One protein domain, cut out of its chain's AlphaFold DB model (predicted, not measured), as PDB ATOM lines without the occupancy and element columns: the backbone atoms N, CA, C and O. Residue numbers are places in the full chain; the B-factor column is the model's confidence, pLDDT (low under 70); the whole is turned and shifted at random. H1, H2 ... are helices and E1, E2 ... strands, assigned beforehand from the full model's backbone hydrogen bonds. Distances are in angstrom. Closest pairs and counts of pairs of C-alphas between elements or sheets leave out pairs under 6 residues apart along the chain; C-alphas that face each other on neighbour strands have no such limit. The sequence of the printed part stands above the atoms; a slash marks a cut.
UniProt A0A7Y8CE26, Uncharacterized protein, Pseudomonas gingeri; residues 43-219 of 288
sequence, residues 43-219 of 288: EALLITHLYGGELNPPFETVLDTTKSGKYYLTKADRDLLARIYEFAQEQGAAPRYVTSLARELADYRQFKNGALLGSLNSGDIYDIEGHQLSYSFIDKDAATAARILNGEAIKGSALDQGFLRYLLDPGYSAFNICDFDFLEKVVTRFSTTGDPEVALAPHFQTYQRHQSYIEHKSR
ATOM      1  N   GLU A  43      71.491 -78.968   3.745       96.56
ATOM      2  CA  GLU A  43      72.602 -78.111   3.340       96.56
ATOM      3  C   GLU A  43      73.058 -77.198   4.484       96.56
ATOM      4  O   GLU A  43      74.251 -77.121   4.775       96.56
ATOM      5  N   ALA A  44      72.125 -76.562   5.200       96.62
ATOM      6  CA  ALA A  44      72.465 -75.734   6.355       96.62
ATOM      7  C   ALA A  44      73.126 -76.564   7.471       96.62
ATOM      8  O   ALA A  44      74.098 -76.112   8.086       96.62
ATOM      9  N   LEU A  45      72.656 -77.795   7.702       97.56
ATOM     10  CA  LEU A  45      73.268 -78.733   8.647       97.56
ATOM     11  C   LEU A  45      74.674 -79.158   8.208       97.56
ATOM     12  O   LEU A  45      75.594 -79.133   9.029       97.56
ATOM     13  N   LEU A  46      74.868 -79.484   6.929       98.06
ATOM     14  CA  LEU A  46      76.173 -79.809   6.353       98.06
ATOM     15  C   LEU A  46      77.163 -78.654   6.551       98.06
ATOM     16  O   LEU A  46      78.262 -78.859   7.070       98.06
ATOM     17  N   ILE A  47      76.775 -77.430   6.188       97.88
ATOM     18  CA  ILE A  47      77.621 -76.242   6.349       97.88
ATOM     19  C   ILE A  47      77.952 -75.998   7.824       97.88
ATOM     20  O   ILE A  47      79.113 -75.772   8.169       97.88
ATOM     21  N   THR A  48      76.965 -76.103   8.712       97.12
ATOM     22  CA  THR A  48      77.154 -75.867  10.150       97.12
ATOM     23  C   THR A  48      78.088 -76.899  10.777       97.12
ATOM     24  O   THR A  48      79.039 -76.539  11.471       97.12
ATOM     25  N   HIS A  49      77.848 -78.188  10.532       97.00
ATOM     26  CA  HIS A  49      78.522 -79.263  11.258       97.00
ATOM     27  C   HIS A  49      79.834 -79.721  10.623       97.00
ATOM     28  O   HIS A  49      80.749 -80.114  11.353       97.00
ATOM     29  N   LEU A  50      79.950 -79.667   9.294       97.50
ATOM     30  CA  LEU A  50      81.156 -80.098   8.592       97.50
ATOM     31  C   LEU A  50      82.071 -78.925   8.239       97.50
ATOM     32  O   LEU A  50      83.287 -79.013   8.427       97.50
ATOM     33  N   TYR A  51      81.497 -77.823   7.753       97.12
ATOM     34  CA  TYR A  51      82.268 -76.669   7.287       97.12
ATOM     35  C   TYR A  51      82.429 -75.560   8.330       97.12
ATOM     36  O   TYR A  51      83.264 -74.683   8.131       97.12
ATOM     37  N   GLY A  52      81.736 -75.639   9.469       94.88
ATOM     38  CA  GLY A  52      81.845 -74.657  10.550       94.88
ATOM     39  C   GLY A  52      81.227 -73.303  10.199       94.88
ATOM     40  O   GLY A  52      81.690 -72.282  10.695       94.88
ATOM     41  N   GLY A  53      80.217 -73.286   9.323       94.94
ATOM     42  CA  GLY A  53      79.555 -72.058   8.873       94.94
ATOM     43  C   GLY A  53      80.201 -71.383   7.658       94.94
ATOM     44  O   GLY A  53      79.714 -70.345   7.219       94.94
ATOM     45  N   GLU A  54      81.273 -71.949   7.096       95.31
ATOM     46  CA  GLU A  54      81.898 -71.444   5.871       95.31
ATOM     47  C   GLU A  54      80.934 -71.566   4.682       95.31
ATOM     48  O   GLU A  54      80.619 -72.667   4.228       95.31
ATOM     49  N   LEU A  55      80.464 -70.423   4.184       90.62
ATOM     50  CA  LEU A  55      79.597 -70.349   3.012       90.62
ATOM     51  C   LEU A  55      80.425 -70.568   1.738       90.62
ATOM     52  O   LEU A  55      81.490 -69.976   1.585       90.62
ATOM     53  N   ASN A  56      79.908 -71.372   0.805       91.56
ATOM     54  CA  ASN A  56      80.570 -71.743  -0.457       91.56
ATOM     55  C   ASN A  56      81.954 -72.409  -0.279       91.56
ATOM     56  O   ASN A  56      82.941 -71.927  -0.840       91.56
ATOM     57  N   PRO A  57      82.046 -73.527   0.466       93.88
ATOM     58  CA  PRO A  57      83.325 -74.185   0.700       93.88
ATOM     59  C   PRO A  57      83.958 -74.664  -0.621       93.88
ATOM     60  O   PRO A  57      83.258 -75.264  -1.450       93.88
ATOM     61  N   PRO A  58      85.272 -74.462  -0.831       95.12
ATOM     62  CA  PRO A  58      85.954 -74.812  -2.075       95.12
ATOM     63  C   PRO A  58      85.962 -76.322  -2.335       95.12
ATOM     64  O   PRO A  58      85.752 -77.129  -1.427       95.12
ATOM     65  N   PHE A  59      86.223 -76.703  -3.588       95.81
ATOM     66  CA  PHE A  59      86.458 -78.088  -3.999       95.81
ATOM     67  C   PHE A  59      87.941 -78.300  -4.290       95.81
ATOM     68  O   PHE A  59      88.523 -77.594  -5.111       95.81
ATOM     69  N   GLU A  60      88.531 -79.305  -3.654       96.31
ATOM     70  CA  GLU A  60      89.922 -79.701  -3.856       96.31
ATOM     71  C   GLU A  60      89.990 -81.022  -4.628       96.31
ATOM     72  O   GLU A  60      89.200 -81.938  -4.412       96.31
ATOM     73  N   THR A  61      90.942 -81.120  -5.557       92.50
ATOM     74  CA  THR A  61      91.140 -82.310  -6.416       92.50
ATOM     75  C   THR A  61      92.597 -82.783  -6.462       92.50
ATOM     76  O   THR A  61      92.900 -83.924  -6.844       92.50
ATOM     77  N   VAL A  62      93.513 -81.908  -6.046       94.38
ATOM     78  CA  VAL A  62      94.949 -82.159  -5.951       94.38
ATOM     79  C   VAL A  62      95.271 -82.470  -4.501       94.38
ATOM     80  O   VAL A  62      94.901 -81.695  -3.629       94.38
ATOM     81  N   LEU A  63      95.940 -83.600  -4.255       94.56
ATOM     82  CA  LEU A  63      96.330 -83.997  -2.906       94.56
ATOM     83  C   LEU A  63      97.248 -82.936  -2.294       94.56
ATOM     84  O   LEU A  63      98.339 -82.676  -2.793       94.56
ATOM     85  N   ASP A  64      96.796 -82.401  -1.174       93.31
ATOM     86  CA  ASP A  64      97.493 -81.480  -0.295       93.31
ATOM     87  C   ASP A  64      97.088 -81.827   1.142       93.31
ATOM     88  O   ASP A  64      95.941 -81.620   1.554       93.31
ATOM     89  N   THR A  65      98.025 -82.408   1.890       90.94
ATOM     90  CA  THR A  65      97.820 -82.843   3.279       90.94
ATOM     91  C   THR A  65      97.805 -81.678   4.268       90.94
ATOM     92  O   THR A  65      97.529 -81.889   5.445       90.94
ATOM     93  N   THR A  66      98.103 -80.452   3.825       93.69
ATOM     94  CA  THR A  66      97.979 -79.245   4.656       93.69
ATOM     95  C   THR A  66      96.546 -78.711   4.685       93.69
ATOM     96  O   THR A  66      96.172 -77.981   5.606       93.69
ATOM     97  N   LYS A  67      95.715 -79.110   3.713       93.06
ATOM     98  CA  LYS A  67      94.294 -78.761   3.643       93.06
ATOM     99  C   LYS A  67      93.435 -79.783   4.378       93.06
ATOM    100  O   LYS A  67      93.720 -80.979   4.401       93.06
ATOM    101  N   SER A  68      92.324 -79.304   4.934       94.44
ATOM    102  CA  SER A  68      91.327 -80.171   5.559       94.44
ATOM    103  C   SER A  68      90.661 -81.088   4.527       94.44
ATOM    104  O   SER A  68      90.194 -80.610   3.489       94.44
ATOM    105  N   GLY A  69      90.536 -82.381   4.851       95.44
ATOM    106  CA  GLY A  69      89.904 -83.389   3.995       95.44
ATOM    107  C   GLY A  69      88.497 -83.009   3.522       95.44
ATOM    108  O   GLY A  69      88.125 -83.302   2.388       95.44
ATOM    109  N   LYS A  70      87.721 -82.262   4.326       96.56
ATOM    110  CA  LYS A  70      86.332 -81.856   4.004       96.56
ATOM    111  C   LYS A  70      86.175 -81.142   2.650       96.56
ATOM    112  O   LYS A  70      85.082 -81.143   2.084       96.56
ATOM    113  N   TYR A  71      87.235 -80.528   2.121       97.94
ATOM    114  CA  TYR A  71      87.199 -79.847   0.823       97.94
ATOM    115  C   TYR A  71      87.320 -80.800  -0.379       97.94
ATOM    116  O   TYR A  71      86.972 -80.414  -1.492       97.94
ATOM    117  N   TYR A  72      87.724 -82.054  -0.163       98.31
ATOM    118  CA  TYR A  72      87.838 -83.089  -1.199       98.31
ATOM    119  C   TYR A  72      86.524 -83.830  -1.470       98.31
ATOM    120  O   TYR A  72      86.438 -84.610  -2.419       98.31
ATOM    121  N   LEU A  73      85.484 -83.581  -0.668       98.50
ATOM    122  CA  LEU A  73      84.141 -84.082  -0.952       98.50
ATOM    123  C   LEU A  73      83.644 -83.509  -2.277       98.50
ATOM    124  O   LEU A  73      83.584 -82.285  -2.447       98.50
ATOM    125  N   THR A  74      83.248 -84.400  -3.185       98.06
ATOM    126  CA  THR A  74      82.682 -84.024  -4.481       98.06
ATOM    127  C   THR A  74      81.317 -83.363  -4.305       98.06
ATOM    128  O   THR A  74      80.699 -83.435  -3.240       98.06
ATOM    129  N   LYS A  75      80.798 -82.734  -5.367       97.56
ATOM    130  CA  LYS A  75      79.439 -82.181  -5.330       97.56
ATOM    131  C   LYS A  75      78.406 -83.262  -4.985       97.56
ATOM    132  O   LYS A  75      77.570 -83.038  -4.121       97.56
ATOM    133  N   ALA A  76      78.511 -84.439  -5.605       98.19
ATOM    134  CA  ALA A  76      77.606 -85.555  -5.344       98.19
ATOM    135  C   ALA A  76      77.690 -86.045  -3.889       98.19
ATOM    136  O   ALA A  76      76.657 -86.315  -3.280       98.19
ATOM    137  N   ASP A  77      78.898 -86.095  -3.311       98.69
ATOM    138  CA  ASP A  77      79.075 -86.454  -1.900       98.69
ATOM    139  C   ASP A  77      78.374 -85.429  -0.988       98.69
ATOM    140  O   ASP A  77      77.650 -85.813  -0.073       98.69
ATOM    141  N   ARG A  78      78.531 -84.124  -1.253       98.44
ATOM    142  CA  ARG A  78      77.879 -83.054  -0.472       98.44
ATOM    143  C   ARG A  78      76.356 -83.088  -0.601       98.44
ATOM    144  O   ARG A  78      75.671 -83.009   0.414       98.44
ATOM    145  N   ASP A  79      75.838 -83.261  -1.818       98.50
ATOM    146  CA  ASP A  79      74.399 -83.381  -2.082       98.50
ATOM    147  C   ASP A  79      73.803 -84.604  -1.346       98.50
ATOM    148  O   ASP A  79      72.712 -84.544  -0.780       98.50
ATOM    149  N   LEU A  80      74.521 -85.736  -1.319       98.81
ATOM    150  CA  LEU A  80      74.107 -86.920  -0.567       98.81
ATOM    151  C   LEU A  80      74.174 -86.690   0.948       98.81
ATOM    152  O   LEU A  80      73.215 -87.006   1.644       98.81
ATOM    153  N   LEU A  81      75.265 -86.118   1.459       98.81
ATOM    154  CA  LEU A  81      75.427 -85.842   2.887       98.81
ATOM    155  C   LEU A  81      74.365 -84.874   3.411       98.81
ATOM    156  O   LEU A  81      73.863 -85.092   4.508       98.81
ATOM    157  N   ALA A  82      73.972 -83.862   2.633       98.62
ATOM    158  CA  ALA A  82      72.857 -82.980   2.976       98.62
ATOM    159  C   ALA A  82      71.556 -83.777   3.192       98.62
ATOM    160  O   ALA A  82      70.916 -83.639   4.231       98.62
ATOM    161  N   ARG A  83      71.221 -84.699   2.280       98.69
ATOM    162  CA  ARG A  83      70.049 -85.580   2.438       98.69
ATOM    163  C   ARG A  83      70.176 -86.534   3.629       98.69
ATOM    164  O   ARG A  83      69.188 -86.823   4.296       98.69
ATOM    165  N   ILE A  84      71.383 -87.017   3.931       98.81
ATOM    166  CA  ILE A  84      71.625 -87.848   5.123       98.81
ATOM    167  C   ILE A  84      71.442 -87.020   6.406       98.81
ATOM    168  O   ILE A  84      70.908 -87.539   7.386       98.81
ATOM    169  N   TYR A  85      71.836 -85.742   6.414       98.62
ATOM    170  CA  TYR A  85      71.556 -84.827   7.524       98.62
ATOM    171  C   TYR A  85      70.055 -84.594   7.718       98.62
ATOM    172  O   TYR A  85      69.611 -84.606   8.864       98.62
ATOM    173  N   GLU A  86      69.284 -84.426   6.641       97.94
ATOM    174  CA  GLU A  86      67.814 -84.332   6.706       97.94
ATOM    175  C   GLU A  86      67.211 -85.598   7.305       97.94
ATOM    176  O   GLU A  86      66.529 -85.521   8.321       97.94
ATOM    177  N   PHE A  87      67.567 -86.767   6.772       98.19
ATOM    178  CA  PHE A  87      67.120 -88.050   7.313       98.19
ATOM    179  C   PHE A  87      67.461 -88.209   8.804       98.19
ATOM    180  O   PHE A  87      66.619 -88.622   9.600       98.19
ATOM    181  N   ALA A  88      68.684 -87.856   9.207       98.00
ATOM    182  CA  ALA A  88      69.087 -87.911  10.606       98.00
ATOM    183  C   ALA A  88      68.275 -86.933  11.473       98.00
ATOM    184  O   ALA A  88      67.823 -87.323  12.547       98.00
ATOM    185  N   GLN A  89      68.058 -85.695  11.015       97.44
ATOM    186  CA  GLN A  89      67.265 -84.690  11.730       97.44
ATOM    187  C   GLN A  89      65.802 -85.132  11.882       97.44
ATOM    188  O   GLN A  89      65.271 -85.074  12.990       97.44
ATOM    189  N   GLU A  90      65.175 -85.614  10.806       96.44
ATOM    190  CA  GLU A  90      63.793 -86.112  10.789       96.44
ATOM    191  C   GLU A  90      63.582 -87.259  11.785       96.44
ATOM    192  O   GLU A  90      62.557 -87.329  12.458       96.44
ATOM    193  N   GLN A  91      64.575 -88.138  11.918       97.25
ATOM    194  CA  GLN A  91      64.552 -89.277  12.839       97.25
ATOM    195  C   GLN A  91      65.092 -88.931  14.244       97.25
ATOM    196  O   GLN A  91      65.207 -89.807  15.104       97.25
ATOM    197  N   GLY A  92      65.451 -87.666  14.495       96.94
ATOM    198  CA  GLY A  92      65.962 -87.184  15.781       96.94
ATOM    199  C   GLY A  92      67.383 -87.640  16.133       96.94
ATOM    200  O   GLY A  92      67.792 -87.525  17.287       96.94
ATOM    201  N   ALA A  93      68.151 -88.165  15.180       98.00
ATOM    202  CA  ALA A  93      69.523 -88.597  15.407       98.00
ATOM    203  C   ALA A  93      70.494 -87.415  15.549       98.00
ATOM    204  O   ALA A  93      70.360 -86.366  14.916       98.00
ATOM    205  N   ALA A  94      71.535 -87.602  16.360       97.94
ATOM    206  CA  ALA A  94      72.565 -86.599  16.556       97.94
ATOM    207  C   ALA A  94      73.327 -86.335  15.239       97.94
ATOM    208  O   ALA A  94      73.868 -87.272  14.640       97.94
ATOM    209  N   PRO A  95      73.521 -85.066  14.828       97.31
ATOM    210  CA  PRO A  95      74.204 -84.718  13.573       97.31
ATOM    211  C   PRO A  95      75.669 -85.180  13.531       97.31
ATOM    212  O   PRO A  95      76.303 -85.233  12.473       97.31
ATOM    213  N   ARG A  96      76.238 -85.529  14.691       97.38
ATOM    214  CA  ARG A  96      77.606 -86.031  14.795       97.38
ATOM    215  C   ARG A  96      77.799 -87.374  14.083       97.38
ATOM    216  O   ARG A  96      78.883 -87.561  13.546       97.38
ATOM    217  N   TYR A  97      76.779 -88.235  13.998       98.31
ATOM    218  CA  TYR A  97      76.860 -89.489  13.233       98.31
ATOM    219  C   TYR A  97      77.130 -89.225  11.742       98.31
ATOM    220  O   TYR A  97      78.076 -89.768  11.174       98.31
ATOM    221  N   VAL A  98      76.382 -88.294  11.140       98.56
ATOM    222  CA  VAL A  98      76.587 -87.866   9.742       98.56
ATOM    223  C   VAL A  98      77.939 -87.180   9.562       98.56
ATOM    224  O   VAL A  98      78.641 -87.420   8.587       98.56
ATOM    225  N   THR A  99      78.345 -86.362  10.536       98.25
ATOM    226  CA  THR A  99      79.636 -85.654  10.499       98.25
ATOM    227  C   THR A  99      80.822 -86.623  10.528       98.25
ATOM    228  O   THR A  99      81.820 -86.387   9.849       98.25
ATOM    229  N   SER A 100      80.737 -87.705  11.310       97.25
ATOM    230  CA  SER A 100      81.755 -88.761  11.328       97.25
ATOM    231  C   SER A 100      81.842 -89.467   9.976       97.25
ATOM    232  O   SER A 100      82.933 -89.558   9.422       97.25
ATOM    233  N   LEU A 101      80.701 -89.864   9.398       98.31
ATOM    234  CA  LEU A 101      80.643 -90.459   8.057       98.31
ATOM    235  C   LEU A 101      81.244 -89.532   6.989       98.31
ATOM    236  O   LEU A 101      82.043 -89.963   6.161       98.31
ATOM    237  N   ALA A 102      80.894 -88.245   7.029       98.50
ATOM    238  CA  ALA A 102      81.402 -87.249   6.093       98.50
ATOM    239  C   ALA A 102      82.927 -87.102   6.157       98.50
ATOM    240  O   ALA A 102      83.554 -86.885   5.125       98.50
ATOM    241  N   ARG A 103      83.524 -87.215   7.351       97.31
ATOM    242  CA  ARG A 103      84.981 -87.145   7.534       97.31
ATOM    243  C   ARG A 103      85.691 -88.360   6.955       97.31
ATOM    244  O   ARG A 103      86.638 -88.172   6.206       97.31
ATOM    245  N   GLU A 104      85.186 -89.562   7.212       97.50
ATOM    246  CA  GLU A 104      85.741 -90.785   6.611       97.50
ATOM    247  C   GLU A 104      85.667 -90.737   5.076       97.50
ATOM    248  O   GLU A 104      86.631 -91.064   4.384       97.50
ATOM    249  N   LEU A 105      84.539 -90.269   4.523       98.62
ATOM    250  CA  LEU A 105      84.381 -90.103   3.076       98.62
ATOM    251  C   LEU A 105      85.336 -89.041   2.521       98.62
ATOM    252  O   LEU A 105      85.932 -89.228   1.463       98.62
ATOM    253  N   ALA A 106      85.498 -87.932   3.235       98.06
ATOM    254  CA  ALA A 106      86.394 -86.852   2.861       98.06
ATOM    255  C   ALA A 106      87.861 -87.307   2.816       98.06
ATOM    256  O   ALA A 106      88.546 -87.043   1.827       98.06
ATOM    257  N   ASP A 107      88.312 -88.042   3.833       95.69
ATOM    258  CA  ASP A 107      89.665 -88.598   3.896       95.69
ATOM    259  C   ASP A 107      89.876 -89.609   2.758       95.69
ATOM    260  O   ASP A 107      90.841 -89.507   1.997       95.69
ATOM    261  N   TYR A 108      88.912 -90.508   2.530       97.62
ATOM    262  CA  TYR A 108      88.932 -91.418   1.382       97.62
ATOM    263  C   TYR A 108      89.115 -90.671   0.049       97.62
ATOM    264  O   TYR A 108      89.975 -91.045  -0.755       97.62
ATOM    265  N   ARG A 109      88.365 -89.584  -0.189       98.00
ATOM    266  CA  ARG A 109      88.509 -88.761  -1.405       98.00
ATOM    267  C   ARG A 109      89.871 -88.075  -1.484       98.00
ATOM    268  O   ARG A 109      90.494 -88.109  -2.549       98.00
ATOM    269  N   GLN A 110      90.345 -87.490  -0.381       97.56
ATOM    270  CA  GLN A 110      91.631 -86.792  -0.310       97.56
ATOM    271  C   GLN A 110      92.775 -87.699  -0.769       97.56
ATOM    272  O   GLN A 110      93.572 -87.312  -1.626       97.56
ATOM    273  N   PHE A 111      92.796 -88.944  -0.297       96.75
ATOM    274  CA  PHE A 111      93.818 -89.931  -0.647       96.75
ATOM    275  C   PHE A 111      93.503 -90.717  -1.931       96.75
ATOM    276  O   PHE A 111      93.768 -91.917  -2.023       96.75
ATOM    277  N   LYS A 112      92.969 -90.021  -2.947       95.44
ATOM    278  CA  LYS A 112      92.643 -90.562  -4.279       95.44
ATOM    279  C   LYS A 112      91.733 -91.789  -4.208       95.44
ATOM    280  O   LYS A 112      92.053 -92.832  -4.771       95.44
ATOM    281  N   ASN A 113      90.585 -91.647  -3.547       96.50
ATOM    282  CA  ASN A 113      89.636 -92.743  -3.325       96.50
ATOM    283  C   ASN A 113      90.310 -93.929  -2.610       96.50
ATOM    284  O   ASN A 113      90.224 -95.071  -3.054       96.50
ATOM    285  N   GLY A 114      91.061 -93.630  -1.548       93.94
ATOM    286  CA  GLY A 114      91.803 -94.606  -0.745       93.94
ATOM    287  C   GLY A 114      93.029 -95.229  -1.423       93.94
ATOM    288  O   GLY A 114      93.789 -95.922  -0.755       93.94
ATOM    289  N   ALA A 115      93.284 -94.971  -2.711       93.19
ATOM    290  CA  ALA A 115      94.373 -95.607  -3.459       93.19
ATOM    291  C   ALA A 115      95.780 -95.266  -2.937       93.19
ATOM    292  O   ALA A 115      96.731 -95.991  -3.220       93.19
ATOM    293  N   LEU A 116      95.925 -94.158  -2.204       92.81
ATOM    294  CA  LEU A 116      97.197 -93.744  -1.603       92.81
ATOM    295  C   LEU A 116      97.350 -94.166  -0.138       92.81
ATOM    296  O   LEU A 116      98.347 -93.811   0.489       92.81
ATOM    297  N   LEU A 117      96.386 -94.903   0.416       89.00
ATOM    298  CA  LEU A 117      96.458 -95.417   1.778       89.00
ATOM    299  C   LEU A 117      96.911 -96.874   1.746       89.00
ATOM    300  O   LEU A 117      96.422 -97.682   0.958       89.00
ATOM    301  N   GLY A 118      97.893 -97.197   2.583       88.69
ATOM    302  CA  GLY A 118      98.353 -98.566   2.777       88.69
ATOM    303  C   GLY A 118      97.447 -99.311   3.749       88.69
ATOM    304  O   GLY A 118      96.886 -98.712   4.664       88.69
ATOM    305  N   SER A 119      97.339-100.627   3.577       94.19
ATOM    306  CA  SER A 119      96.675-101.468   4.568       94.19
ATOM    307  C   SER A 119      97.554-101.605   5.815       94.19
ATOM    308  O   SER A 119      98.715-102.015   5.731       94.19
ATOM    309  N   LEU A 120      96.979-101.331   6.980       92.69
ATOM    310  CA  LEU A 120      97.510-101.643   8.308       92.69
ATOM    311  C   LEU A 120      97.754-103.149   8.489       92.69
ATOM    312  O   LEU A 120      98.584-103.548   9.299       92.69
ATOM    313  N   ASN A 121      97.070-103.979   7.698       95.06
ATOM    314  CA  ASN A 121      97.193-105.435   7.694       95.06
ATOM    315  C   ASN A 121      98.077-105.962   6.552       95.06
ATOM    316  O   ASN A 121      98.031-107.147   6.234       95.06
ATOM    317  N   SER A 122      98.901-105.101   5.943       91.38
ATOM    318  CA  SER A 122      99.890-105.490   4.921       91.38
ATOM    319  C   SER A 122     101.001-106.402   5.452       91.38
ATOM    320  O   SER A 122     101.630-107.114   4.676       91.38
ATOM    321  N   GLY A 123     101.219-106.405   6.771       90.88
ATOM    322  CA  GLY A 123     102.276-107.164   7.440       90.88
ATOM    323  C   GLY A 123     103.566-106.381   7.685       90.88
ATOM    324  O   GLY A 123     104.490-106.912   8.292       90.88
ATOM    325  N   ASP A 124     103.604-105.107   7.292       89.69
ATOM    326  CA  ASP A 124     104.785-104.247   7.433       89.69
ATOM    327  C   ASP A 124     104.704-103.274   8.622       89.69
ATOM    328  O   ASP A 124     105.570-102.413   8.798       89.69
ATOM    329  N   ILE A 125     103.672-103.405   9.459       92.50
ATOM    330  CA  ILE A 125     103.484-102.594  10.664       92.50
ATOM    331  C   ILE A 125     104.001-103.367  11.874       92.50
ATOM    332  O   ILE A 125     103.625-104.519  12.090       92.50
ATOM    333  N   TYR A 126     104.852-102.725  12.673       94.88
ATOM    334  CA  TYR A 126     105.481-103.329  13.843       94.88
ATOM    335  C   TYR A 126     105.420-102.392  15.045       94.88
ATOM    336  O   TYR A 126     105.476-101.171  14.889       94.88
ATOM    337  N   ASP A 127     105.377-102.964  16.243       94.31
ATOM    338  CA  ASP A 127     105.598-102.209  17.471       94.31
ATOM    339  C   ASP A 127     107.088-101.880  17.695       94.31
ATOM    340  O   ASP A 127     107.977-102.260  16.925       94.31
ATOM    341  N   ILE A 128     107.369-101.168  18.789       92.81
ATOM    342  CA  ILE A 128     108.727-100.745  19.156       92.81
ATOM    343  C   ILE A 128     109.681-101.914  19.459       92.81
ATOM    344  O   ILE A 128     110.896-101.759  19.342       92.81
ATOM    345  N   GLU A 129     109.143-103.074  19.842       92.88
ATOM    346  CA  GLU A 129     109.893-104.300  20.131       92.88
ATOM    347  C   GLU A 129     110.143-105.124  18.852       92.88
ATOM    348  O   GLU A 129     110.997-106.010  18.832       92.88
ATOM    349  N   GLY A 130     109.453-104.791  17.758       95.19
ATOM    350  CA  GLY A 130     109.570-105.431  16.455       95.19
ATOM    351  C   GLY A 130     108.582-106.575  16.228       95.19
ATOM    352  O   GLY A 130     108.787-107.378  15.313       95.19
ATOM    353  N   HIS A 131     107.526-106.676  17.031       96.25
ATOM    354  CA  HIS A 131     106.426-107.597  16.770       96.25
ATOM    355  C   HIS A 131     105.489-107.007  15.723       96.25
ATOM    356  O   HIS A 131     105.175-105.820  15.762       96.25
ATOM    357  N   GLN A 132     105.047-107.841  14.789       96.69
ATOM    358  CA  GLN A 132     104.133-107.441  13.731       96.69
ATOM    359  C   GLN A 132     102.741-107.190  14.313       96.69
ATOM    360  O   GLN A 132     102.241-107.990  15.112       96.69
ATOM    361  N   LEU A 133     102.128-106.090  13.889       96.25
ATOM    362  CA  LEU A 133     100.783-105.686  14.269       96.25
ATOM    363  C   LEU A 133      99.789-106.028  13.162       96.25
ATOM    364  O   LEU A 133     100.116-106.036  11.974       96.25
ATOM    365  N   SER A 134      98.563-106.322  13.570       96.50
ATOM    366  CA  SER A 134      97.406-106.414  12.684       96.50
ATOM    367  C   SER A 134      96.148-106.036  13.454       96.50
ATOM    368  O   SER A 134      96.127-106.068  14.684       96.50
ATOM    369  N   TYR A 135      95.096-105.675  12.738       96.69
ATOM    370  CA  TYR A 135      93.890-105.095  13.300       96.69
ATOM    371  C   TYR A 135      92.660-105.830  12.783       96.69
ATOM    372  O   TYR A 135      92.560-106.168  11.603       96.69
ATOM    373  N   SER A 136      91.697-106.051  13.667       97.50
ATOM    374  CA  SER A 136      90.351-106.492  13.306       97.50
ATOM    375  C   SER A 136      89.331-105.544  13.909       97.50
ATOM    376  O   SER A 136      89.625-104.867  14.893       97.50
ATOM    377  N   PHE A 137      88.114-105.522  13.375       97.31
ATOM    378  CA  PHE A 137      87.016-104.895  14.100       97.31
ATOM    379  C   PHE A 137      86.653-105.702  15.350       97.31
ATOM    380  O   PHE A 137      86.968-106.893  15.450       97.31
ATOM    381  N   ILE A 138      85.987-105.051  16.304       96.06
ATOM    382  CA  ILE A 138      85.280-105.756  17.379       96.06
ATOM    383  C   ILE A 138      84.133-106.599  16.795       96.06
ATOM    384  O   ILE A 138      83.604-106.265  15.737       96.06
ATOM    385  N   ASP A 139      83.705-107.654  17.494       96.44
ATOM    386  CA  ASP A 139      82.723-108.628  16.977       96.44
ATOM    387  C   ASP A 139      81.438-107.985  16.438       96.44
ATOM    388  O   ASP A 139      80.933-108.377  15.386       96.44
ATOM    389  N   LYS A 140      80.919-106.969  17.143       95.06
ATOM    390  CA  LYS A 140      79.723-106.228  16.725       95.06
ATOM    391  C   LYS A 140      79.937-105.549  15.369       95.06
ATOM    392  O   LYS A 140      79.151-105.766  14.449       95.06
ATOM    393  N   ASP A 141      81.001-104.764  15.247       96.62
ATOM    394  CA  ASP A 141      81.303-103.996  14.039       96.62
ATOM    395  C   ASP A 141      81.699-104.925  12.888       96.62
ATOM    396  O   ASP A 141      81.259-104.718  11.764       96.62
ATOM    397  N   ALA A 142      82.429-106.010  13.163       97.62
ATOM    398  CA  ALA A 142      82.718-107.047  12.175       97.62
ATOM    399  C   ALA A 142      81.426-107.673  11.623       97.62
ATOM    400  O   ALA A 142      81.281-107.839  10.409       97.62
ATOM    401  N   ALA A 143      80.461-107.978  12.496       98.25
ATOM    402  CA  ALA A 143      79.167-108.508  12.085       98.25
ATOM    403  C   ALA A 143      78.365-107.486  11.266       98.25
ATOM    404  O   ALA A 143      77.776-107.857  10.251       98.25
ATOM    405  N   THR A 144      78.341-106.211  11.666       98.31
ATOM    406  CA  THR A 144      77.647-105.155  10.908       98.31
ATOM    407  C   THR A 144      78.317-104.890   9.556       98.31
ATOM    408  O   THR A 144      77.631-104.851   8.536       98.31
ATOM    409  N   ALA A 145      79.648-104.825   9.505       98.44
ATOM    410  CA  ALA A 145      80.414-104.718   8.266       98.44
ATOM    411  C   ALA A 145      80.091-105.865   7.302       98.44
ATOM    412  O   ALA A 145      79.785-105.629   6.133       98.44
ATOM    413  N   ALA A 146      80.070-107.105   7.801       98.56
ATOM    414  CA  ALA A 146      79.709-108.270   7.003       98.56
ATOM    415  C   ALA A 146      78.266-108.198   6.477       98.56
ATOM    416  O   ALA A 146      78.031-108.568   5.327       98.56
ATOM    417  N   ARG A 147      77.300-107.711   7.269       98.56
ATOM    418  CA  ARG A 147      75.917-107.523   6.794       98.56
ATOM    419  C   ARG A 147      75.828-106.481   5.685       98.56
ATOM    420  O   ARG A 147      75.155-106.735   4.691       98.56
ATOM    421  N   ILE A 148      76.533-105.356   5.810       98.62
ATOM    422  CA  ILE A 148      76.550-104.323   4.767       98.62
ATOM    423  C   ILE A 148      77.200-104.861   3.486       98.62
ATOM    424  O   ILE A 148      76.620-104.737   2.410       98.62
ATOM    425  N   LEU A 149      78.381-105.478   3.593       98.50
ATOM    426  CA  LEU A 149      79.151-105.955   2.437       98.50
ATOM    427  C   LEU A 149      78.459-107.094   1.680       98.50
ATOM    428  O   LEU A 149      78.567-107.162   0.456       98.50
ATOM    429  N   ASN A 150      77.755-107.975   2.395       98.00
ATOM    430  CA  ASN A 150      77.050-109.112   1.800       98.00
ATOM    431  C   ASN A 150      75.568-108.825   1.506       98.00
ATOM    432  O   ASN A 150      74.898-109.653   0.891       98.00
ATOM    433  N   GLY A 151      75.039-107.687   1.958       97.19
ATOM    434  CA  GLY A 151      73.642-107.307   1.775       97.19
ATOM    435  C   GLY A 151      73.349-106.777   0.373       97.19
ATOM    436  O   GLY A 151      74.209-106.219  -0.302       97.19
ATOM    437  N   GLU A 152      72.097-106.882  -0.069       96.88
ATOM    438  CA  GLU A 152      71.688-106.394  -1.395       96.88
ATOM    439  C   GLU A 152      71.720-104.862  -1.514       96.88
ATOM    440  O   GLU A 152      71.921-104.332  -2.609       96.88
ATOM    441  N   ALA A 153      71.574-104.142  -0.395       97.56
ATOM    442  CA  ALA A 153      71.542-102.681  -0.370       97.56
ATOM    443  C   ALA A 153      72.847-102.043  -0.884       97.56
ATOM    444  O   ALA A 153      72.797-100.985  -1.508       97.56
ATOM    445  N   ILE A 154      74.012-102.683  -0.713       97.94
ATOM    446  CA  ILE A 154      75.288-102.121  -1.188       97.94
ATOM    447  C   ILE A 154      75.334-101.973  -2.715       97.94
ATOM    448  O   ILE A 154      75.954-101.042  -3.227       97.94
ATOM    449  N   LYS A 155      74.644-102.852  -3.455       96.62
ATOM    450  CA  LYS A 155      74.661-102.874  -4.927       96.62
ATOM    451  C   LYS A 155      73.995-101.639  -5.534       96.62
ATOM    452  O   LYS A 155      74.425-101.179  -6.587       96.62
ATOM    453  N   GLY A 156      72.967-101.119  -4.865       96.94
ATOM    454  CA  GLY A 156      72.214 -99.928  -5.263       96.94
ATOM    455  C   GLY A 156      72.530 -98.682  -4.440       96.94
ATOM    456  O   GLY A 156      71.799 -97.700  -4.550       96.94
ATOM    457  N   SER A 157      73.554 -98.724  -3.578       98.00
ATOM    458  CA  SER A 157      73.842 -97.632  -2.648       98.00
ATOM    459  C   SER A 157      74.229 -96.348  -3.379       98.00
ATOM    460  O   SER A 157      75.026 -96.370  -4.316       98.00
ATOM    461  N   ALA A 158      73.695 -95.218  -2.914       98.25
ATOM    462  CA  ALA A 158      74.137 -93.894  -3.335       98.25
ATOM    463  C   ALA A 158      75.519 -93.528  -2.769       98.25
ATOM    464  O   ALA A 158      76.190 -92.664  -3.333       98.25
ATOM    465  N   LEU A 159      75.948 -94.163  -1.669       98.38
ATOM    466  CA  LEU A 159      77.334 -94.073  -1.216       98.38
ATOM    467  C   LEU A 159      78.234 -94.840  -2.188       98.38
ATOM    468  O   LEU A 159      77.889 -95.916  -2.674       98.38
ATOM    469  N   ASP A 160      79.417 -94.287  -2.437       98.31
ATOM    470  CA  ASP A 160      80.435 -94.922  -3.268       98.31
ATOM    471  C   ASP A 160      80.763 -96.325  -2.725       98.31
ATOM    472  O   ASP A 160      81.154 -96.503  -1.571       98.31
ATOM    473  N   GLN A 161      80.580 -97.355  -3.551       98.06
ATOM    474  CA  GLN A 161      80.785 -98.731  -3.097       98.06
ATOM    475  C   GLN A 161      82.265 -99.055  -2.840       98.06
ATOM    476  O   GLN A 161      82.568 -99.991  -2.102       98.06
ATOM    477  N   GLY A 162      83.194 -98.337  -3.476       98.19
ATOM    478  CA  GLY A 162      84.618 -98.415  -3.162       98.19
ATOM    479  C   GLY A 162      84.891 -97.845  -1.774       98.19
ATOM    480  O   GLY A 162      85.560 -98.496  -0.976       98.19
ATOM    481  N   PHE A 163      84.267 -96.711  -1.443       98.56
ATOM    482  CA  PHE A 163      84.310 -96.140  -0.098       98.56
ATOM    483  C   PHE A 163      83.747 -97.102   0.952       98.56
ATOM    484  O   PHE A 163      84.378 -97.298   1.983       98.56
ATOM    485  N   LEU A 164      82.606 -97.750   0.693       98.62
ATOM    486  CA  LEU A 164      82.040 -98.727   1.633       98.62
ATOM    487  C   LEU A 164      82.982 -99.913   1.863       98.62
ATOM    488  O   LEU A 164      83.181-100.314   3.003       98.62
ATOM    489  N   ARG A 165      83.601-100.454   0.807       98.12
ATOM    490  CA  ARG A 165      84.585-101.542   0.944       98.12
ATOM    491  C   ARG A 165      85.835-101.096   1.697       98.12
ATOM    492  O   ARG A 165      86.334-101.855   2.512       98.12
ATOM    493  N   TYR A 166      86.293 -99.872   1.458       97.94
ATOM    494  CA  TYR A 166      87.410 -99.268   2.177       97.94
ATOM    495  C   TYR A 166      87.092 -99.078   3.671       97.94
ATOM    496  O   TYR A 166      87.849 -99.518   4.528       97.94
ATOM    497  N   LEU A 167      85.950 -98.462   3.995       97.81
ATOM    498  CA  LEU A 167      85.550 -98.167   5.372       97.81
ATOM    499  C   LEU A 167      85.219 -99.437   6.167       97.81
ATOM    500  O   LEU A 167      85.360 -99.439   7.385       97.81
ATOM    501  N   LEU A 168      84.793-100.510   5.506       98.00
ATOM    502  CA  LEU A 168      84.429-101.781   6.135       98.00
ATOM    503  C   LEU A 168      85.549-102.833   6.061       98.00
ATOM    504  O   LEU A 168      85.295-104.010   6.320       98.00
ATOM    505  N   ASP A 169      86.777-102.423   5.740       97.31
ATOM    506  CA  ASP A 169      87.970-103.265   5.808       97.31
ATOM    507  C   ASP A 169      88.853-102.815   6.988       97.31
ATOM    508  O   ASP A 169      89.384-101.699   6.974       97.31
ATOM    509  N   PRO A 170      89.070-103.662   8.013       96.06
ATOM    510  CA  PRO A 170      89.868-103.284   9.177       96.06
ATOM    511  C   PRO A 170      91.335-102.998   8.830       96.06
ATOM    512  O   PRO A 170      92.013-102.302   9.580       96.06
ATOM    513  N   GLY A 171      91.835-103.480   7.690       95.44
ATOM    514  CA  GLY A 171      93.148-103.110   7.180       95.44
ATOM    515  C   GLY A 171      93.233-101.640   6.778       95.44
ATOM    516  O   GLY A 171      94.303-101.058   6.874       95.44
ATOM    517  N   TYR A 172      92.137-101.005   6.382       94.88
ATOM    518  CA  TYR A 172      92.145 -99.609   5.938       94.88
ATOM    519  C   TYR A 172      91.558 -98.643   6.966       94.88
ATOM    520  O   TYR A 172      91.960 -97.482   7.024       94.88
ATOM    521  N   SER A 173      90.633 -99.111   7.798       92.94
ATOM    522  CA  SER A 173      89.797 -98.238   8.619       92.94
ATOM    523  C   SER A 173      89.657 -98.704  10.072       92.94
ATOM    524  O   SER A 173      88.687 -98.345  10.741       92.94
ATOM    525  N   ALA A 174      90.617 -99.466  10.618       91.81
ATOM    526  CA  ALA A 174      90.580 -99.905  12.023       91.81
ATOM    527  C   ALA A 174      90.279 -98.761  13.011       91.81
ATOM    528  O   ALA A 174      89.545 -98.944  13.975       91.81
ATOM    529  N   PHE A 175      90.806 -97.563  12.757       90.75
ATOM    530  CA  PHE A 175      90.670 -96.403  13.646       90.75
ATOM    531  C   PHE A 175      89.509 -95.464  13.294       90.75
ATOM    532  O   PHE A 175      89.472 -94.338  13.802       90.75
ATOM    533  N   ASN A 176      88.588 -95.899  12.431       91.31
ATOM    534  CA  ASN A 176      87.498 -95.057  11.954       91.31
ATOM    535  C   ASN A 176      86.618 -94.528  13.099       91.31
ATOM    536  O   ASN A 176      86.525 -95.111  14.184       91.31
ATOM    537  N   ILE A 177      85.958 -93.402  12.845       92.00
ATOM    538  CA  ILE A 177      85.037 -92.751  13.785       92.00
ATOM    539  C   ILE A 177      83.562 -92.930  13.405       92.00
ATOM    540  O   ILE A 177      82.700 -92.278  14.004       92.00
ATOM    541  N   CYS A 178      83.270 -93.754  12.398       93.31
ATOM    542  CA  CYS A 178      81.914 -94.000  11.932       93.31
ATOM    543  C   CYS A 178      81.236 -95.068  12.792       93.31
ATOM    544  O   CYS A 178      81.829 -96.081  13.140       93.31
ATOM    545  N   ASP A 179      79.960 -94.859  13.105       96.38
ATOM    546  CA  ASP A 179      79.141 -95.901  13.718       96.38
ATOM    547  C   ASP A 179      78.597 -96.816  12.613       96.38
ATOM    548  O   ASP A 179      77.940 -96.343  11.679       96.38
ATOM    549  N   PHE A 180      78.917 -98.111  12.669       97.06
ATOM    550  CA  PHE A 180      78.545 -99.046  11.605       97.06
ATOM    551  C   PHE A 180      77.056 -99.387  11.605       97.06
ATOM    552  O   PHE A 180      76.503 -99.636  10.534       97.06
ATOM    553  N   ASP A 181      76.376 -99.338  12.754       96.94
ATOM    554  CA  ASP A 181      74.926 -99.535  12.790       96.94
ATOM    555  C   ASP A 181      74.229 -98.344  12.121       96.94
ATOM    556  O   ASP A 181      73.307 -98.536  11.327       96.94
ATOM    557  N   PHE A 182      74.698 -97.115  12.368       98.12
ATOM    558  CA  PHE A 182      74.227 -95.931  11.645       98.12
ATOM    559  C   PHE A 182      74.500 -96.047  10.139       98.12
ATOM    560  O   PHE A 182      73.607 -95.798   9.325       98.12
ATOM    561  N   LEU A 183      75.715 -96.462   9.759       98.50
ATOM    562  CA  LEU A 183      76.097 -96.655   8.360       98.50
ATOM    563  C   LEU A 183      75.191 -97.674   7.657       98.50
ATOM    564  O   LEU A 183      74.756 -97.413   6.539       98.50
ATOM    565  N   GLU A 184      74.857 -98.794   8.303       98.56
ATOM    566  CA  GLU A 184      73.941 -99.801   7.751       98.56
ATOM    567  C   GLU A 184      72.569 -99.192   7.422       98.56
ATOM    568  O   GLU A 184      72.011 -99.450   6.351       98.56
ATOM    569  N   LYS A 185      72.045 -98.322   8.296       98.62
ATOM    570  CA  LYS A 185      70.775 -97.612   8.062       98.62
ATOM    571  C   LYS A 185      70.876 -96.624   6.909       98.62
ATOM    572  O   LYS A 185      69.978 -96.592   6.074       98.62
ATOM    573  N   VAL A 186      71.975 -95.877   6.814       98.62
ATOM    574  CA  VAL A 186      72.224 -94.961   5.690       98.62
ATOM    575  C   VAL A 186      72.326 -95.724   4.368       98.62
ATOM    576  O   VAL A 186      71.660 -95.359   3.402       98.62
ATOM    577  N   VAL A 187      73.113 -96.802   4.318       98.75
ATOM    578  CA  VAL A 187      73.247 -97.636   3.115       98.75
ATOM    579  C   VAL A 187      71.891 -98.202   2.699       98.75
ATOM    580  O   VAL A 187      71.592 -98.217   1.511       98.75
ATOM    581  N   THR A 188      71.062 -98.612   3.661       98.56
ATOM    582  CA  THR A 188      69.710 -99.124   3.400       98.56
ATOM    583  C   THR A 188      68.774 -98.028   2.873       98.56
ATOM    584  O   THR A 188      68.216 -98.194   1.792       98.56
ATOM    585  N   ARG A 189      68.654 -96.885   3.568       98.50
ATOM    586  CA  ARG A 189      67.756 -95.766   3.199       98.50
ATOM    587  C   ARG A 189      68.070 -95.206   1.816       98.50
ATOM    588  O   ARG A 189      67.166 -94.874   1.058       98.50
ATOM    589  N   PHE A 190      69.356 -95.061   1.506       98.50
ATOM    590  CA  PHE A 190      69.837 -94.405   0.292       98.50
ATOM    591  C   PHE A 190      70.301 -95.406  -0.771       98.50
ATOM    592  O   PHE A 190      71.205 -95.107  -1.550       98.50
ATOM    593  N   SER A 191      69.695 -96.592  -0.808       98.44
ATOM    594  CA  SER A 191      69.919 -97.584  -1.855       98.44
ATOM    595  C   SER A 191      68.667 -97.816  -2.689       98.44
ATOM    596  O   SER A 191      67.559 -97.842  -2.163       98.44
ATOM    597  N   THR A 192      68.835 -98.060  -3.990       97.88
ATOM    598  CA  THR A 192      67.722 -98.441  -4.879       97.88
ATOM    599  C   THR A 192      67.148 -99.828  -4.577       97.88
ATOM    600  O   THR A 192      66.070-100.157  -5.062       97.88
ATOM    601  N   THR A 193      67.877-100.664  -3.834       96.50
ATOM    602  CA  THR A 193      67.467-102.019  -3.423       96.50
ATOM    603  C   THR A 193      67.229-102.129  -1.917       96.50
ATOM    604  O   THR A 193      66.913-103.214  -1.427       96.50
ATOM    605  N   GLY A 194      67.425-101.038  -1.178       96.06
ATOM    606  CA  GLY A 194      67.209-100.986   0.260       96.06
ATOM    607  C   GLY A 194      65.780-100.596   0.626       96.06
ATOM    608  O   GLY A 194      64.974-100.225  -0.225       96.06
ATOM    609  N   ASP A 195      65.473-100.699   1.915       97.12
ATOM    610  CA  ASP A 195      64.214-100.216   2.470       97.12
ATOM    611  C   ASP A 195      64.274 -98.689   2.609       97.12
ATOM    612  O   ASP A 195      65.054 -98.194   3.436       97.12
ATOM    613  N   PRO A 196      63.473 -97.924   1.841       95.00
ATOM    614  CA  PRO A 196      63.397 -96.500   2.063       95.00
ATOM    615  C   PRO A 196      62.886 -96.237   3.480       95.00
ATOM    616  O   PRO A 196      63.472 -95.425   4.166       95.00
ATOM    617  N   GLU A 197      61.902 -96.932   4.027       96.06
ATOM    618  CA  GLU A 197      61.282 -96.535   5.301       96.06
ATOM    619  C   GLU A 197      62.055 -96.997   6.551       96.06
ATOM    620  O   GLU A 197      61.524 -97.010   7.666       96.06
ATOM    621  N   VAL A 198      63.338 -97.336   6.395       97.38
ATOM    622  CA  VAL A 198      64.200 -97.739   7.502       97.38
ATOM    623  C   VAL A 198      64.320 -96.621   8.549       97.38
ATOM    624  O   VAL A 198      64.780 -95.512   8.278       97.38
ATOM    625  N   ALA A 199      63.932 -96.935   9.784       97.31
ATOM    626  CA  ALA A 199      63.973 -95.999  10.903       97.31
ATOM    627  C   ALA A 199      65.297 -96.069  11.682       97.31
ATOM    628  O   ALA A 199      65.940 -97.125  11.780       97.31
ATOM    629  N   LEU A 200      65.676 -94.946  12.301       97.75
ATOM    630  CA  LEU A 200      66.774 -94.905  13.267       97.75
ATOM    631  C   LEU A 200      66.248 -95.227  14.670       97.75
ATOM    632  O   LEU A 200      65.227 -94.713  15.117       97.75
ATOM    633  N   ALA A 201      66.964 -96.090  15.386       96.12
ATOM    634  CA  ALA A 201      66.618 -96.426  16.760       96.12
ATOM    635  C   ALA A 201      66.913 -95.253  17.729       96.12
ATOM    636  O   ALA A 201      67.840 -94.477  17.488       96.12
ATOM    637  N   PRO A 202      66.214 -95.156  18.880       96.50
ATOM    638  CA  PRO A 202      66.349 -94.025  19.809       96.50
ATOM    639  C   PRO A 202      67.767 -93.760  20.337       96.50
ATOM    640  O   PRO A 202      68.083 -92.634  20.714       96.50
ATOM    641  N   HIS A 203      68.646 -94.766  20.355       95.31
ATOM    642  CA  HIS A 203      70.026 -94.586  20.816       95.31
ATOM    643  C   HIS A 203      70.846 -93.645  19.915       95.31
ATOM    644  O   HIS A 203      71.821 -93.065  20.384       95.31
ATOM    645  N   PHE A 204      70.426 -93.412  18.665       97.31
ATOM    646  CA  PHE A 204      71.074 -92.440  17.782       97.31
ATOM    647  C   PHE A 204      70.801 -90.979  18.165       97.31
ATOM    648  O   PHE A 204      71.466 -90.091  17.641       97.31
ATOM    649  N   GLN A 205      69.891 -90.687  19.102       97.38
ATOM    650  CA  GLN A 205      69.659 -89.313  19.580       97.38
ATOM    651  C   GLN A 205      70.880 -88.722  20.297       97.38
ATOM    652  O   GLN A 205      71.071 -87.509  20.325       97.38
ATOM    653  N   THR A 206      71.731 -89.576  20.874       96.50
ATOM    654  CA  THR A 206      72.991 -89.169  21.502       96.50
ATOM    655  C   THR A 206      74.149 -89.841  20.788       96.50
ATOM    656  O   THR A 206      74.153 -91.052  20.590       96.50
ATOM    657  N   TYR A 207      75.156 -89.058  20.411       94.88
ATOM    658  CA  TYR A 207      76.368 -89.612  19.824       94.88
ATOM    659  C   TYR A 207      77.238 -90.274  20.886       94.88
ATOM    660  O   TYR A 207      77.593 -89.641  21.884       94.88
ATOM    661  N   GLN A 208      77.632 -91.520  20.639       89.50
ATOM    662  CA  GLN A 208      78.571 -92.247  21.482       89.50
ATOM    663  C   GLN A 208      79.751 -92.723  20.643       89.50
ATOM    664  O   GLN A 208      79.580 -93.380  19.620       89.50
ATOM    665  N   ARG A 209      80.966 -92.384  21.081       83.62
ATOM    666  CA  ARG A 209      82.184 -92.913  20.471       83.62
ATOM    667  C   ARG A 209      82.558 -94.208  21.174       83.62
ATOM    668  O   ARG A 209      82.752 -94.205  22.387       83.62
ATOM    669  N   HIS A 210      82.753 -95.259  20.396       82.56
ATOM    670  CA  HIS A 210      83.265 -96.531  20.879       82.56
ATOM    671  C   HIS A 210      84.593 -96.849  20.193       82.56
ATOM    672  O   HIS A 210      84.919 -96.285  19.149       82.56
ATOM    673  N   GLN A 211      85.394 -97.703  20.823       85.19
ATOM    674  CA  GLN A 211      86.546 -98.293  20.160       85.19
ATOM    675  C   GLN A 211      86.040 -99.359  19.187       85.19
ATOM    676  O   GLN A 211      85.325-100.265  19.602       85.19
ATOM    677  N   SER A 212      86.429 -99.245  17.921       86.00
ATOM    678  CA  SER A 212      85.955-100.100  16.829       86.00
ATOM    679  C   SER A 212      86.896-101.263  16.497       86.00
ATOM    680  O   SER A 212      86.543-102.111  15.682       86.00
ATOM    681  N   TYR A 213      88.075-101.357  17.131       94.00
ATOM    682  CA  TYR A 213      89.112-102.325  16.753       94.00
ATOM    683  C   TYR A 213      89.739-103.108  17.909       94.00
ATOM    684  O   TYR A 213      89.775-102.669  19.062       94.00
ATOM    685  N   ILE A 214      90.310-104.252  17.537       95.81
ATOM    686  CA  ILE A 214      91.202-105.099  18.324       95.81
ATOM    687  C   ILE A 214      92.566-105.087  17.632       95.81
ATOM    688  O   ILE A 214      92.659-105.374  16.437       95.81
ATOM    689  N   GLU A 215      93.615-104.753  18.381       96.19
ATOM    690  CA  GLU A 215      95.002-104.891  17.934       96.19
ATOM    691  C   GLU A 215      95.521-106.289  18.287       96.19
ATOM    692  O   GLU A 215      95.392-106.757  19.420       96.19
ATOM    693  N   HIS A 216      96.127-106.949  17.308       96.44
ATOM    694  CA  HIS A 216      96.783-108.241  17.446       96.44
ATOM    695  C   HIS A 216      98.286-108.060  17.265       96.44
ATOM    696  O   HIS A 216      98.731-107.391  16.334       96.44
ATOM    697  N   LYS A 217      99.062-108.725  18.121       96.31
ATOM    698  CA  LYS A 217     100.528-108.692  18.125       96.31
ATOM    699  C   LYS A 217     101.082-110.091  17.864       96.31
ATOM    700  O   LYS A 217     100.650-111.060  18.500       96.31
ATOM    701  N   SER A 218     102.045-110.218  16.950       96.00
ATOM    702  CA  SER A 218     102.746-111.486  16.718       96.00
ATOM    703  C   SER A 218     103.475-111.942  17.983       96.00
ATOM    704  O   SER A 218     103.970-111.135  18.763       96.00
ATOM    705  N   ARG A 219     103.593-113.255  18.201       94.56
ATOM    706  CA  ARG A 219     104.369-113.779  19.343       94.56
ATOM    707  C   ARG A 219     105.873-113.609  19.153       94.56
ATOM    708  O   ARG A 219     106.597-113.430  20.125       94.56
TER     709      ARG A 219
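This is residues 43 to 219 of the 288 residues of an uncharacterized protein of Pseudomonas gingeri (UniProt A0A7Y8CE26). A narrow two-stranded ribbon, E1 and E2, extends from one end of a helical body and makes much of its length. In the body H4 lies nearest the middle, with H1, H2 and H3 packed on it, while H5 and H9 run side by side in a second group with H6. The printed part has 177 residues, with ten named helices and two named strands in the order H1 H2 H3 H4 E1 H5 H6 H7 H8 H9 H10 E2; the sheet, E1 - E2, is antiparallel and the class is mostly helix. It is compact, with a radius of gyration of the C-alphas of 16.7 A, and spans 50 by 35 by 30 A.

E1 is residues 131 to 137, 19.8 A long, and E2 is residues 213 to 219, 19.3 A, ending at C-alpha 219 (104.369, -113.779, 19.343). H3, residues 75 to 90, measures 22.8 A, and H4, residues 95 to 110, measures 22.4 A. H5 is residues 139 to 150, 16.2 A, and H9 is residues 180 to 189, 14.1 A. H1, residues 43 to 51, begins at C-alpha 43 (72.602, -78.111, 3.340). The shorter helices are H2, 69 to 72; H6, 152 to 156; H7, 161 to 167; H8, 170 to 173; and H10, 202 to 205.

E1 and E2 are antiparallel at 152 degrees, with N 134 and O 216 within hydrogen-bond range at 3.0 A and N 214 and O 136 at 2.8 A. The closest C-alphas of E1 and H8 are Ser 136 and Pro 170, 5.3 A apart. H8 and H7 only just touch, only at the corner, with 3 pairs of C-alphas within 8 A; the closest are Leu 167 and Ser 173, 5.3 A. H4 is the hub, touching H1, H2, H3 and, only just, H7, with 3 pairs within 8 A. H3 and H4 form a helical hairpin, a shallow tilt of 14 degrees, opposite ways; C-alphas 85 and 98 are closest at 6.3 A, and H4 uses residues 95 to 102 alone. H1 touches H3 about perpendicular at 74 degrees, C-alphas 43 and 82 being closest at 4.9 A; H3 uses residues 78 to 85 alone. H2 touches H4, with C-alphas 69 and 106 closest at 5.1 A. H5 and H9 touch at a shallow tilt of 23 degrees, the same way, with C-alphas 148 and 184 closest at 6.0 A. H6 touches H9, with C-alphas 153 and 188 closest at 5.5 A. H10 is close to but not clearly touching H4, with C-alphas 97 and 204 closest at 7.9 A. Helix packing is part aligned, part crossed: of 5 touching pairs with a tilt, 2 are at a shallow tilt. Every O i to N i+4 pair is within hydrogen-bond range in H1, H3, H4, H5, H7 and H9; H6 has 0 of 1, but 2 of 2 O i to N i+3 pairs, and H2, H8 and H10 are too short.

The C-alphas farthest apart are Leu 55 and Arg 219, 52.6 A. The printed part has no cut. The long links are H1 to H2, H4 to E1 and H9 to H10. Mean pLDDT of the printed part is 96.1, and no printed residue is under 70.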